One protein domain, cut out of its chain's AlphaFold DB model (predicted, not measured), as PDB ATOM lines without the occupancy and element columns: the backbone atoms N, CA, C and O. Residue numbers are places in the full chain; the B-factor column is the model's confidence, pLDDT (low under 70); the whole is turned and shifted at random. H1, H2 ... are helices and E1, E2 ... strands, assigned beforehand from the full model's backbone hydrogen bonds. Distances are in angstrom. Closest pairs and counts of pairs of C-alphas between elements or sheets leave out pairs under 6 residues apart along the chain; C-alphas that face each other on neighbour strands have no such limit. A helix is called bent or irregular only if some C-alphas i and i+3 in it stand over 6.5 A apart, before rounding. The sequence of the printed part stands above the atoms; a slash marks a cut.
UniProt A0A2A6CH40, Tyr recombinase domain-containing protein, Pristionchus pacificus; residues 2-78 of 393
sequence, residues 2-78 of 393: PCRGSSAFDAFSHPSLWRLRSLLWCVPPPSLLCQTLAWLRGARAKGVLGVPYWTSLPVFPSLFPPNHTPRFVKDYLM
ATOM      1  N   PRO A   2     144.214 100.632 155.596       35.75
ATOM      2  CA  PRO A   2     144.753  99.987 156.792       35.75
ATOM      3  C   PRO A   2     145.653  98.822 156.354       35.75
ATOM      4  O   PRO A   2     145.355  98.164 155.352       35.75
ATOM      5  N   CYS A   3     146.769  98.597 157.046       35.03
ATOM      6  CA  CYS A   3     147.663  97.478 156.748       35.03
ATOM      7  C   CYS A   3     146.860  96.166 156.790       35.03
ATOM      8  O   CYS A   3     145.979  96.012 157.637       35.03
ATOM      9  N   ARG A   4     147.115  95.209 155.885       37.00
ATOM     10  CA  ARG A   4     146.447  93.894 155.951       37.00
ATOM     11  C   ARG A   4     146.693  93.294 157.343       37.00
ATOM     12  O   ARG A   4     147.837  93.022 157.685       37.00
ATOM     13  N   GLY A   5     145.630  93.147 158.136       53.66
ATOM     14  CA  GLY A   5     145.678  92.681 159.530       53.66
ATOM     15  C   GLY A   5     145.367  93.740 160.597       53.66
ATOM     16  O   GLY A   5     145.144  93.372 161.744       53.66
ATOM     17  N   SER A   6     145.295  95.032 160.256       51.16
ATOM     18  CA  SER A   6     144.857  96.065 161.203       51.16
ATOM     19  C   SER A   6     143.337  96.199 161.189       51.16
ATOM     20  O   SER A   6     142.750  96.535 160.158       51.16
ATOM     21  N   SER A   7     142.714  95.977 162.338       58.44
ATOM     22  CA  SER A   7     141.291  96.187 162.567       58.44
ATOM     23  C   SER A   7     141.080  97.322 163.572       58.44
ATOM     24  O   SER A   7     141.811  97.450 164.553       58.44
ATOM     25  N   ALA A   8     140.105  98.190 163.304       60.44
ATOM     26  CA  ALA A   8     139.758  99.291 164.194       60.44
ATOM     27  C   ALA A   8     138.731  98.797 165.219       60.44
ATOM     28  O   ALA A   8     137.530  98.831 164.966       60.44
ATOM     29  N   PHE A   9     139.213  98.311 166.360       70.62
ATOM     30  CA  PHE A   9     138.375  97.931 167.494       70.62
ATOM     31  C   PHE A   9     138.775  98.727 168.732       70.62
ATOM     32  O   PHE A   9     139.938  99.094 168.896       70.62
ATOM     33  N   ASP A  10     137.811  98.977 169.616       77.00
ATOM     34  CA  ASP A  10     138.102  99.541 170.929       77.00
ATOM     35  C   ASP A  10     138.925  98.531 171.744       77.00
ATOM     36  O   ASP A  10     138.428  97.471 172.141       77.00
ATOM     37  N   ALA A  11     140.187  98.872 172.002       74.19
ATOM     38  CA  ALA A  11     141.116  98.034 172.751       74.19
ATOM     39  C   ALA A  11     140.632  97.741 174.182       74.19
ATOM     40  O   ALA A  11     140.984  96.703 174.740       74.19
ATOM     41  N   PHE A  12     139.811  98.609 174.781       79.88
ATOM     42  CA  PHE A  12     139.288  98.421 176.139       79.88
ATOM     43  C   PHE A  12     138.069  97.496 176.191       79.88
ATOM     44  O   PHE A  12     137.752  96.957 177.247       79.88
ATOM     45  N   SER A  13     137.417  97.249 175.055       78.81
ATOM     46  CA  SER A  13     136.298  96.304 174.963       78.81
ATOM     47  C   SER A  13     136.744  94.837 174.828       78.81
ATOM     48  O   SER A  13     135.921  93.931 174.937       78.81
ATOM     49  N   HIS A  14     138.049  94.581 174.649       76.75
ATOM     50  CA  HIS A  14     138.602  93.244 174.394       76.75
ATOM     51  C   HIS A  14     139.716  92.867 175.395       76.75
ATOM     52  O   HIS A  14     140.905  93.038 175.109       76.75
ATOM     53  N   PRO A  15     139.374  92.277 176.560       75.06
ATOM     54  CA  PRO A  15     140.347  91.906 177.594       75.06
ATOM     55  C   PRO A  15     141.427  90.908 177.157       75.06
ATOM     56  O   PRO A  15     142.498  90.854 177.764       75.06
ATOM     57  N   SER A  16     141.163  90.112 176.120       76.94
ATOM     58  CA  SER A  16     142.115  89.145 175.566       76.94
ATOM     59  C   SER A  16     143.366  89.816 174.993       76.94
ATOM     60  O   SER A  16     144.462  89.284 175.173       76.94
ATOM     61  N   LEU A  17     143.233  91.009 174.396       75.00
ATOM     62  CA  LEU A  17     144.346  91.766 173.808       75.00
ATOM     63  C   LEU A  17     145.420  92.111 174.842       75.00
ATOM     64  O   LEU A  17     146.607  92.073 174.542       75.00
ATOM     65  N   TRP A  18     145.009  92.378 176.080       79.00
ATOM     66  CA  TRP A  18     145.909  92.765 177.164       79.00
ATOM     67  C   TRP A  18     146.595  91.569 177.838       79.00
ATOM     68  O   TRP A  18     147.538  91.755 178.603       79.00
ATOM     69  N   ARG A  19     146.127  90.338 177.579       74.75
ATOM     70  CA  ARG A  19     146.640  89.102 178.202       74.75
ATOM     71  C   ARG A  19     147.559  88.284 177.286       74.75
ATOM     72  O   ARG A  19     148.254  87.393 177.776       74.75
ATOM     73  N   LEU A  20     147.572  88.561 175.980       62.12
ATOM     74  CA  LEU A  20     148.422  87.873 175.001       62.12
ATOM     75  C   LEU A  20     149.908  88.184 175.265       62.12
ATOM     76  O   LEU A  20     150.315  89.334 175.372       62.12
ATOM     77  N   ARG A  21     150.725  87.132 175.425       54.25
ATOM     78  CA  ARG A  21     152.079  87.157 176.026       54.25
ATOM     79  C   ARG A  21     153.197  87.835 175.210       54.25
ATOM     80  O   ARG A  21     154.367  87.665 175.544       54.25
ATOM     81  N   SER A  22     152.888  88.622 174.189       60.78
ATOM     82  CA  SER A  22     153.879  89.412 173.450       60.78
ATOM     83  C   SER A  22     153.808  90.869 173.898       60.78
ATOM     84  O   SER A  22     152.729  91.451 173.904       60.78
ATOM     85  N   LEU A  23     154.953  91.431 174.288       75.19
ATOM     86  CA  LEU A  23     155.157  92.828 174.685       75.19
ATOM     87  C   LEU A  23     154.202  93.806 173.962       75.19
ATOM     88  O   LEU A  23     154.264  93.938 172.742       75.19
ATOM     89  N   LEU A  24     153.334  94.493 174.709       82.88
ATOM     90  CA  LEU A  24     152.367  95.442 174.143       82.88
ATOM     91  C   LEU A  24     153.039  96.776 173.817       82.88
ATOM     92  O   LEU A  24     153.825  97.271 174.616       82.88
ATOM     93  N   TRP A  25     152.693  97.401 172.693       83.31
ATOM     94  CA  TRP A  25     153.102  98.775 172.394       83.31
ATOM     95  C   TRP A  25     151.886  99.697 172.488       83.31
ATOM     96  O   TRP A  25     150.975  99.624 171.667       83.31
ATOM     97  N   CYS A  26     151.848 100.548 173.513       83.12
ATOM     98  CA  CYS A  26     150.716 101.424 173.809       83.12
ATOM     99  C   CYS A  26     151.086 102.887 173.544       83.12
ATOM    100  O   CYS A  26     152.008 103.407 174.169       83.12
ATOM    101  N   VAL A  27     150.342 103.565 172.667       85.06
ATOM    102  CA  VAL A  27     150.492 105.009 172.396       85.06
ATOM    103  C   VAL A  27     149.125 105.695 172.552       85.06
ATOM    104  O   VAL A  27     148.501 106.066 171.557       85.06
ATOM    105  N   PRO A  28     148.577 105.772 173.781       80.69
ATOM    106  CA  PRO A  28     147.259 106.349 174.001       80.69
ATOM    107  C   PRO A  28     147.294 107.882 173.877       80.69
ATOM    108  O   PRO A  28     148.300 108.510 174.223       80.69
ATOM    109  N   PRO A  29     146.191 108.524 173.455       77.31
ATOM    110  CA  PRO A  29     146.036 109.960 173.641       77.31
ATOM    111  C   PRO A  29     146.050 110.302 175.146       77.31
ATOM    112  O   PRO A  29     145.670 109.460 175.967       77.31
ATOM    113  N   PRO A  30     146.432 111.534 175.536       73.94
ATOM    114  CA  PRO A  30     146.602 111.910 176.943       73.94
ATOM    115  C   PRO A  30     145.391 111.625 177.838       73.94
ATOM    116  O   PRO A  30     145.555 111.236 178.991       73.94
ATOM    117  N   SER A  31     144.176 111.767 177.299       77.19
ATOM    118  CA  SER A  31     142.920 111.506 178.014       77.19
ATOM    119  C   SER A  31     142.721 110.037 178.401       77.19
ATOM    120  O   SER A  31     142.029 109.758 179.375       77.19
ATOM    121  N   LEU A  32     143.339 109.098 177.678       80.62
ATOM    122  CA  LEU A  32     143.179 107.654 177.890       80.62
ATOM    123  C   LEU A  32     144.349 107.028 178.659       80.62
ATOM    124  O   LEU A  32     144.335 105.831 178.938       80.62
ATOM    125  N   LEU A  33     145.344 107.825 179.055       78.81
ATOM    126  CA  LEU A  33     146.564 107.344 179.704       78.81
ATOM    127  C   LEU A  33     146.288 106.601 181.021       78.81
ATOM    128  O   LEU A  33     146.795 105.498 181.230       78.81
ATOM    129  N   CYS A  34     145.443 107.169 181.889       78.25
ATOM    130  CA  CYS A  34     145.037 106.531 183.147       78.25
ATOM    131  C   CYS A  34     144.354 105.185 182.907       78.25
ATOM    132  O   CYS A  34     144.638 104.205 183.596       78.25
ATOM    133  N   GLN A  35     143.463 105.141 181.917       81.69
ATOM    134  CA  GLN A  35     142.712 103.942 181.576       81.69
ATOM    135  C   GLN A  35     143.656 102.862 181.039       81.69
ATOM    136  O   GLN A  35     143.638 101.737 181.530       81.69
ATOM    137  N   THR A  36     144.567 103.204 180.125       84.38
ATOM    138  CA  THR A  36     145.609 102.290 179.632       84.38
ATOM    139  C   THR A  36     146.459 101.709 180.764       84.38
ATOM    140  O   THR A  36     146.663 100.496 180.811       84.38
ATOM    141  N   LEU A  37     146.912 102.532 181.715       80.38
ATOM    142  CA  LEU A  37     147.701 102.063 182.861       80.38
ATOM    143  C   LEU A  37     146.905 101.132 183.784       80.38
ATOM    144  O   LEU A  37     147.436 100.115 184.236       80.38
ATOM    145  N   ALA A  38     145.633 101.448 184.042       82.25
ATOM    146  CA  ALA A  38     144.751 100.604 184.843       82.25
ATOM    147  C   ALA A  38     144.565  99.218 184.203       82.25
ATOM    148  O   ALA A  38     144.653  98.202 184.893       82.25
ATOM    149  N   TRP A  39     144.399  99.170 182.879       83.44
ATOM    150  CA  TRP A  39     144.269  97.926 182.123       83.44
ATOM    151  C   TRP A  39     145.569  97.115 182.075       83.44
ATOM    152  O   TRP A  39     145.534  95.910 182.330       83.44
ATOM    153  N   LEU A  40     146.726  97.755 181.860       82.00
ATOM    154  CA  LEU A  40     148.035  97.087 181.947       82.00
ATOM    155  C   LEU A  40     148.247  96.449 183.327       82.00
ATOM    156  O   LEU A  40     148.699  95.305 183.426       82.00
ATOM    157  N   ARG A  41     147.874  97.167 184.395       81.06
ATOM    158  CA  ARG A  41     147.990  96.691 185.779       81.06
ATOM    159  C   ARG A  41     147.036  95.534 186.064       81.06
ATOM    160  O   ARG A  41     147.467  94.518 186.605       81.06
ATOM    161  N   GLY A  42     145.768  95.673 185.675       82.06
ATOM    162  CA  GLY A  42     144.735  94.655 185.876       82.06
ATOM    163  C   GLY A  42     145.013  93.361 185.109       82.06
ATOM    164  O   GLY A  42     144.804  92.272 185.638       82.06
ATOM    165  N   ALA A  43     145.558  93.463 183.895       81.81
ATOM    166  CA  ALA A  43     145.917  92.311 183.070       81.81
ATOM    167  C   ALA A  43     147.311  91.730 183.377       81.81
ATOM    168  O   ALA A  43     147.677  90.706 182.801       81.81
ATOM    169  N   ARG A  44     148.092  92.360 184.274       80.81
ATOM    170  CA  ARG A  44     149.516  92.045 184.528       80.81
ATOM    171  C   ARG A  44     150.346  92.001 183.236       80.81
ATOM    172  O   ARG A  44     151.247  91.173 183.082       80.81
ATOM    173  N   ALA A  45     150.021  92.888 182.301       81.69
ATOM    174  CA  ALA A  45     150.645  92.947 180.993       81.69
ATOM    175  C   ALA A  45     152.045  93.575 181.070       81.69
ATOM    176  O   ALA A  45     152.336  94.395 181.943       81.69
ATOM    177  N   LYS A  46     152.916  93.212 180.124       81.62
ATOM    178  CA  LYS A  46     154.214  93.869 179.910       81.62
ATOM    179  C   LYS A  46     154.149  94.630 178.592       81.62
ATOM    180  O   LYS A  46     153.737  94.052 177.588       81.62
ATOM    181  N   GLY A  47     154.572  95.888 178.584       82.75
ATOM    182  CA  GLY A  47     154.531  96.703 177.378       82.75
ATOM    183  C   GLY A  47     155.374  97.969 177.445       82.75
ATOM    184  O   GLY A  47     155.832  98.367 178.515       82.75
ATOM    185  N   VAL A  48     155.566  98.574 176.278       84.69
ATOM    186  CA  VAL A  48     156.183  99.880 176.058       84.69
ATOM    187  C   VAL A  48     155.071 100.919 175.970       84.69
ATOM    188  O   VAL A  48     154.152 100.787 175.161       84.69
ATOM    189  N   LEU A  49     155.157 101.954 176.802       83.38
ATOM    190  CA  LEU A  49     154.214 103.065 176.823       83.38
ATOM    191  C   LEU A  49     154.867 104.298 176.192       83.38
ATOM    192  O   LEU A  49     155.820 104.844 176.741       83.38
ATOM    193  N   GLY A  50     154.354 104.733 175.042       83.56
ATOM    194  CA  GLY A  50     154.757 105.979 174.395       83.56
ATOM    195  C   GLY A  50     153.875 107.133 174.858       83.56
ATOM    196  O   GLY A  50     152.664 107.101 174.637       83.56
ATOM    197  N   VAL A  51     154.472 108.152 175.478       75.31
ATOM    198  CA  VAL A  51     153.776 109.368 175.926       75.31
ATOM    199  C   VAL A  51     154.541 110.629 175.526       75.31
ATOM    200  O   VAL A  51     155.772 110.623 175.552       75.31
ATOM    201  N   PRO A  52     153.845 111.724 175.175       70.00
ATOM    202  CA  PRO A  52     154.483 113.026 175.023       70.00
ATOM    203  C   PRO A  52     155.008 113.529 176.376       70.00
ATOM    204  O   PRO A  52     154.354 113.362 177.409       70.00
ATOM    205  N   TYR A  53     156.181 114.167 176.371       69.81
ATOM    206  CA  TYR A  53     156.750 114.793 177.566       69.81
ATOM    207  C   TYR A  53     155.977 116.079 177.891       69.81
ATOM    208  O   TYR A  53     156.233 117.139 177.320       69.81
ATOM    209  N   TRP A  54     154.998 115.969 178.789       69.50
ATOM    210  CA  TRP A  54     154.132 117.069 179.211       69.50
ATOM    211  C   TRP A  54     153.995 117.083 180.732       69.50
ATOM    212  O   TRP A  54     153.156 116.397 181.311       69.50
ATOM    213  N   THR A  55     154.807 117.917 181.375       63.78
ATOM    214  CA  THR A  55     154.835 118.097 182.835       63.78
ATOM    215  C   THR A  55     153.537 118.670 183.407       63.78
ATOM    216  O   THR A  55     153.284 118.534 184.599       63.78
ATOM    217  N   SER A  56     152.695 119.274 182.567       62.19
ATOM    218  CA  SER A  56     151.388 119.823 182.937       62.19
ATOM    219  C   SER A  56     150.275 118.774 183.064       62.19
ATOM    220  O   SER A  56     149.185 119.105 183.531       62.19
ATOM    221  N   LEU A  57     150.505 117.516 182.661       63.31
ATOM    222  CA  LEU A  57     149.517 116.445 182.820       63.31
ATOM    223  C   LEU A  57     149.455 115.974 184.284       63.31
ATOM    224  O   LEU A  57     150.488 115.586 184.828       63.31
ATOM    225  N   PRO A  58     148.261 115.872 184.904       61.19
ATOM    226  CA  PRO A  58     148.116 115.442 186.303       61.19
ATOM    227  C   PRO A  58     148.720 114.063 186.618       61.19
ATOM    228  O   PRO A  58     149.067 113.765 187.755       61.19
ATOM    229  N   VAL A  59     148.846 113.207 185.603       61.16
ATOM    230  CA  VAL A  59     149.364 111.830 185.703       61.16
ATOM    231  C   VAL A  59     150.894 111.787 185.630       61.16
ATOM    232  O   VAL A  59     151.512 110.798 186.024       61.16
ATOM    233  N   PHE A  60     151.520 112.853 185.125       63.66
ATOM    234  CA  PHE A  60     152.947 112.902 184.830       63.66
ATOM    235  C   PHE A  60     153.836 112.737 186.078       63.66
ATOM    236  O   PHE A  60     154.732 111.891 186.028       63.66
ATOM    237  N   PRO A  61     153.563 113.398 187.228       60.25
ATOM    238  CA  PRO A  61     154.348 113.203 188.455       60.25
ATOM    239  C   PRO A  61     154.300 111.768 189.005       60.25
ATOM    240  O   PRO A  61     155.225 111.334 189.685       60.25
ATOM    241  N   SER A  62     153.236 111.018 188.699       62.16
ATOM    242  CA  SER A  62     153.063 109.619 189.118       62.16
ATOM    243  C   SER A  62     153.805 108.625 188.216       62.16
ATOM    244  O   SER A  62     154.101 107.506 188.638       62.16
ATOM    245  N   LEU A  63     154.083 109.013 186.968       64.00
ATOM    246  CA  LEU A  63     154.851 108.226 185.996       64.00
ATOM    247  C   LEU A  63     156.351 108.522 186.067       64.00
ATOM    248  O   LEU A  63     157.159 107.607 185.929       64.00
ATOM    249  N   PHE A  64     156.702 109.784 186.319       65.75
ATOM    250  CA  PHE A  64     158.073 110.274 186.435       65.75
ATOM    251  C   PHE A  64     158.219 111.149 187.692       65.75
ATOM    252  O   PHE A  64     158.259 112.378 187.592       65.75
ATOM    253  N   PRO A  65     158.272 110.540 188.892       62.00
ATOM    254  CA  PRO A  65     158.553 111.265 190.121       62.00
ATOM    255  C   PRO A  65     159.961 111.881 190.065       62.00
ATOM    256  O   PRO A  65     160.889 111.231 189.583       62.00
ATOM    257  N   PRO A  66     160.171 113.088 190.616       54.81
ATOM    258  CA  PRO A  66     161.463 113.776 190.542       54.81
ATOM    259  C   PRO A  66     162.607 113.037 191.256       54.81
ATOM    260  O   PRO A  66     163.763 113.212 190.889       54.81
ATOM    261  N   ASN A  67     162.293 112.188 192.243       57.31
ATOM    262  CA  ASN A  67     163.288 111.610 193.155       57.31
ATOM    263  C   ASN A  67     163.393 110.075 193.094       57.31
ATOM    264  O   ASN A  67     164.175 109.497 193.844       57.31
ATOM    265  N   HIS A  68     162.592 109.392 192.267       64.75
ATOM    266  CA  HIS A  68     162.667 107.934 192.098       64.75
ATOM    267  C   HIS A  68     161.916 107.472 190.846       64.75
ATOM    268  O   HIS A  68     160.871 108.017 190.506       64.75
ATOM    269  N   THR A  69     162.388 106.408 190.200       63.69
ATOM    270  CA  THR A  69     161.620 105.704 189.167       63.69
ATOM    271  C   THR A  69     160.607 104.754 189.823       63.69
ATOM    272  O   THR A  69     160.956 104.020 190.755       63.69
ATOM    273  N   PRO A  70     159.331 104.733 189.393       69.75
ATOM    274  CA  PRO A  70     158.352 103.813 189.958       69.75
ATOM    275  C   PRO A  70     158.759 102.358 189.699       69.75
ATOM    276  O   PRO A  70     159.175 102.024 188.596       69.75
ATOM    277  N   ARG A  71     158.547 101.450 190.666       69.56
ATOM    278  CA  ARG A  71     158.946 100.024 190.558       69.56
ATOM    279  C   ARG A  71     158.373  99.276 189.340       69.56
ATOM    280  O   ARG A  71     158.855  98.200 189.003       69.56
ATOM    281  N   PHE A  72     157.309  99.797 188.724       74.31
ATOM    282  CA  PHE A  72     156.706  99.214 187.522       74.31
ATOM    283  C   PHE A  72     157.388  99.664 186.219       74.31
ATOM    284  O   PHE A  72     157.196  99.017 185.190       74.31
ATOM    285  N   VAL A  73     158.183 100.737 186.252       74.75
ATOM    286  CA  VAL A  73     159.004 101.202 185.132       74.75
ATOM    287  C   VAL A  73     160.337 100.467 185.200       74.75
ATOM    288  O   VAL A  73     161.077 100.593 186.171       74.75
ATOM    289  N   LYS A  74     160.625  99.657 184.180       76.25
ATOM    290  CA  LYS A  74     161.886  98.904 184.102       76.25
ATOM    291  C   LYS A  74     163.005  99.685 183.430       76.25
ATOM    292  O   LYS A  74     164.158  99.497 183.786       76.25
ATOM    293  N   ASP A  75     162.644 100.500 182.449       75.31
ATOM    294  CA  ASP A  75     163.550 101.314 181.652       75.31
ATOM    295  C   ASP A  75     162.749 102.464 181.024       75.31
ATOM    296  O   ASP A  75     161.527 102.347 180.855       75.31
ATOM    297  N   TYR A  76     163.415 103.570 180.698       72.38
ATOM    298  CA  TYR A  76     162.819 104.685 179.973       72.38
ATOM    299  C   TYR A  76     163.848 105.349 179.063       72.38
ATOM    300  O   TYR A  76     165.010 105.526 179.416       72.38
ATOM    301  N   LEU A  77     163.390 105.778 177.890       75.69
ATOM    302  CA  LEU A  77     164.199 106.526 176.942       75.69
ATOM    303  C   LEU A  77     163.510 107.860 176.665       75.69
ATOM    304  O   LEU A  77     162.373 107.898 176.195       75.69
ATOM    305  N   MET A  78     164.186 108.957 177.009       70.06
ATOM    306  CA  MET A  78     163.682 110.311 176.796       70.06
ATOM    307  C   MET A  78     164.356 110.907 175.566       70.06
ATOM    308  O   MET A  78     165.579 111.013 175.504       70.06
TER     309      MET A  78
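Overview. This is residues 2 to 78 of the 393 residues of the protein "Tyr recombinase domain-containing protein" of Pristionchus pacificus (UniProt A0A2A6CH40). With little regular structure, this is an elongated model: two short parallel strands, E1 and E2, side by side with helix H1 alongside, the small helix H2 towards one end, and residues 2 to 10 sticking out at the other. The order is E1, H1, E2, H2; the mixed class has 23 of 77 printed residues in named elements. It is only just compact, close to loose, with radius of gyration of the C-alphas 13.6 A and spans 43 by 23 by 21 A.

Arrangement. E1, residues 24 to 26, and E2, residues 47 to 49, are parallel at 13 degrees; N 48 and O 24 are 2.7 A apart, within hydrogen-bond range. With H1, residues 30 to 42, they form a strand-helix-strand unit, two parallel neighbour strands with a helix between along the chain, its crossover right-handed. The closest C-alphas of E1 and H1, Cys 26 and Thr 36, are 7.8 A apart. H2, residues 60 to 63, is apart from E1 and H1. H1 has 7 of 9 O i to N i+4 pairs within hydrogen-bond range; H2 is too short for one.

Along the chain. E1 begins at C-alpha 24 (152.367, 95.442, 174.143). H1 measures 19.5 A and is irregular, with C-alphas 31 and 34 7.5 A apart. H2 ends at C-alpha 63 (154.851, 108.226, 185.996).

Size, cuts and confidence. The C-alphas farthest apart, Arg 4 and Asn 67, are 44.5 A apart. The printed part has no cut, and no link is long. The pLDDT is under 70 at residues 2 to 8, 20 to 22 and 53 to 71.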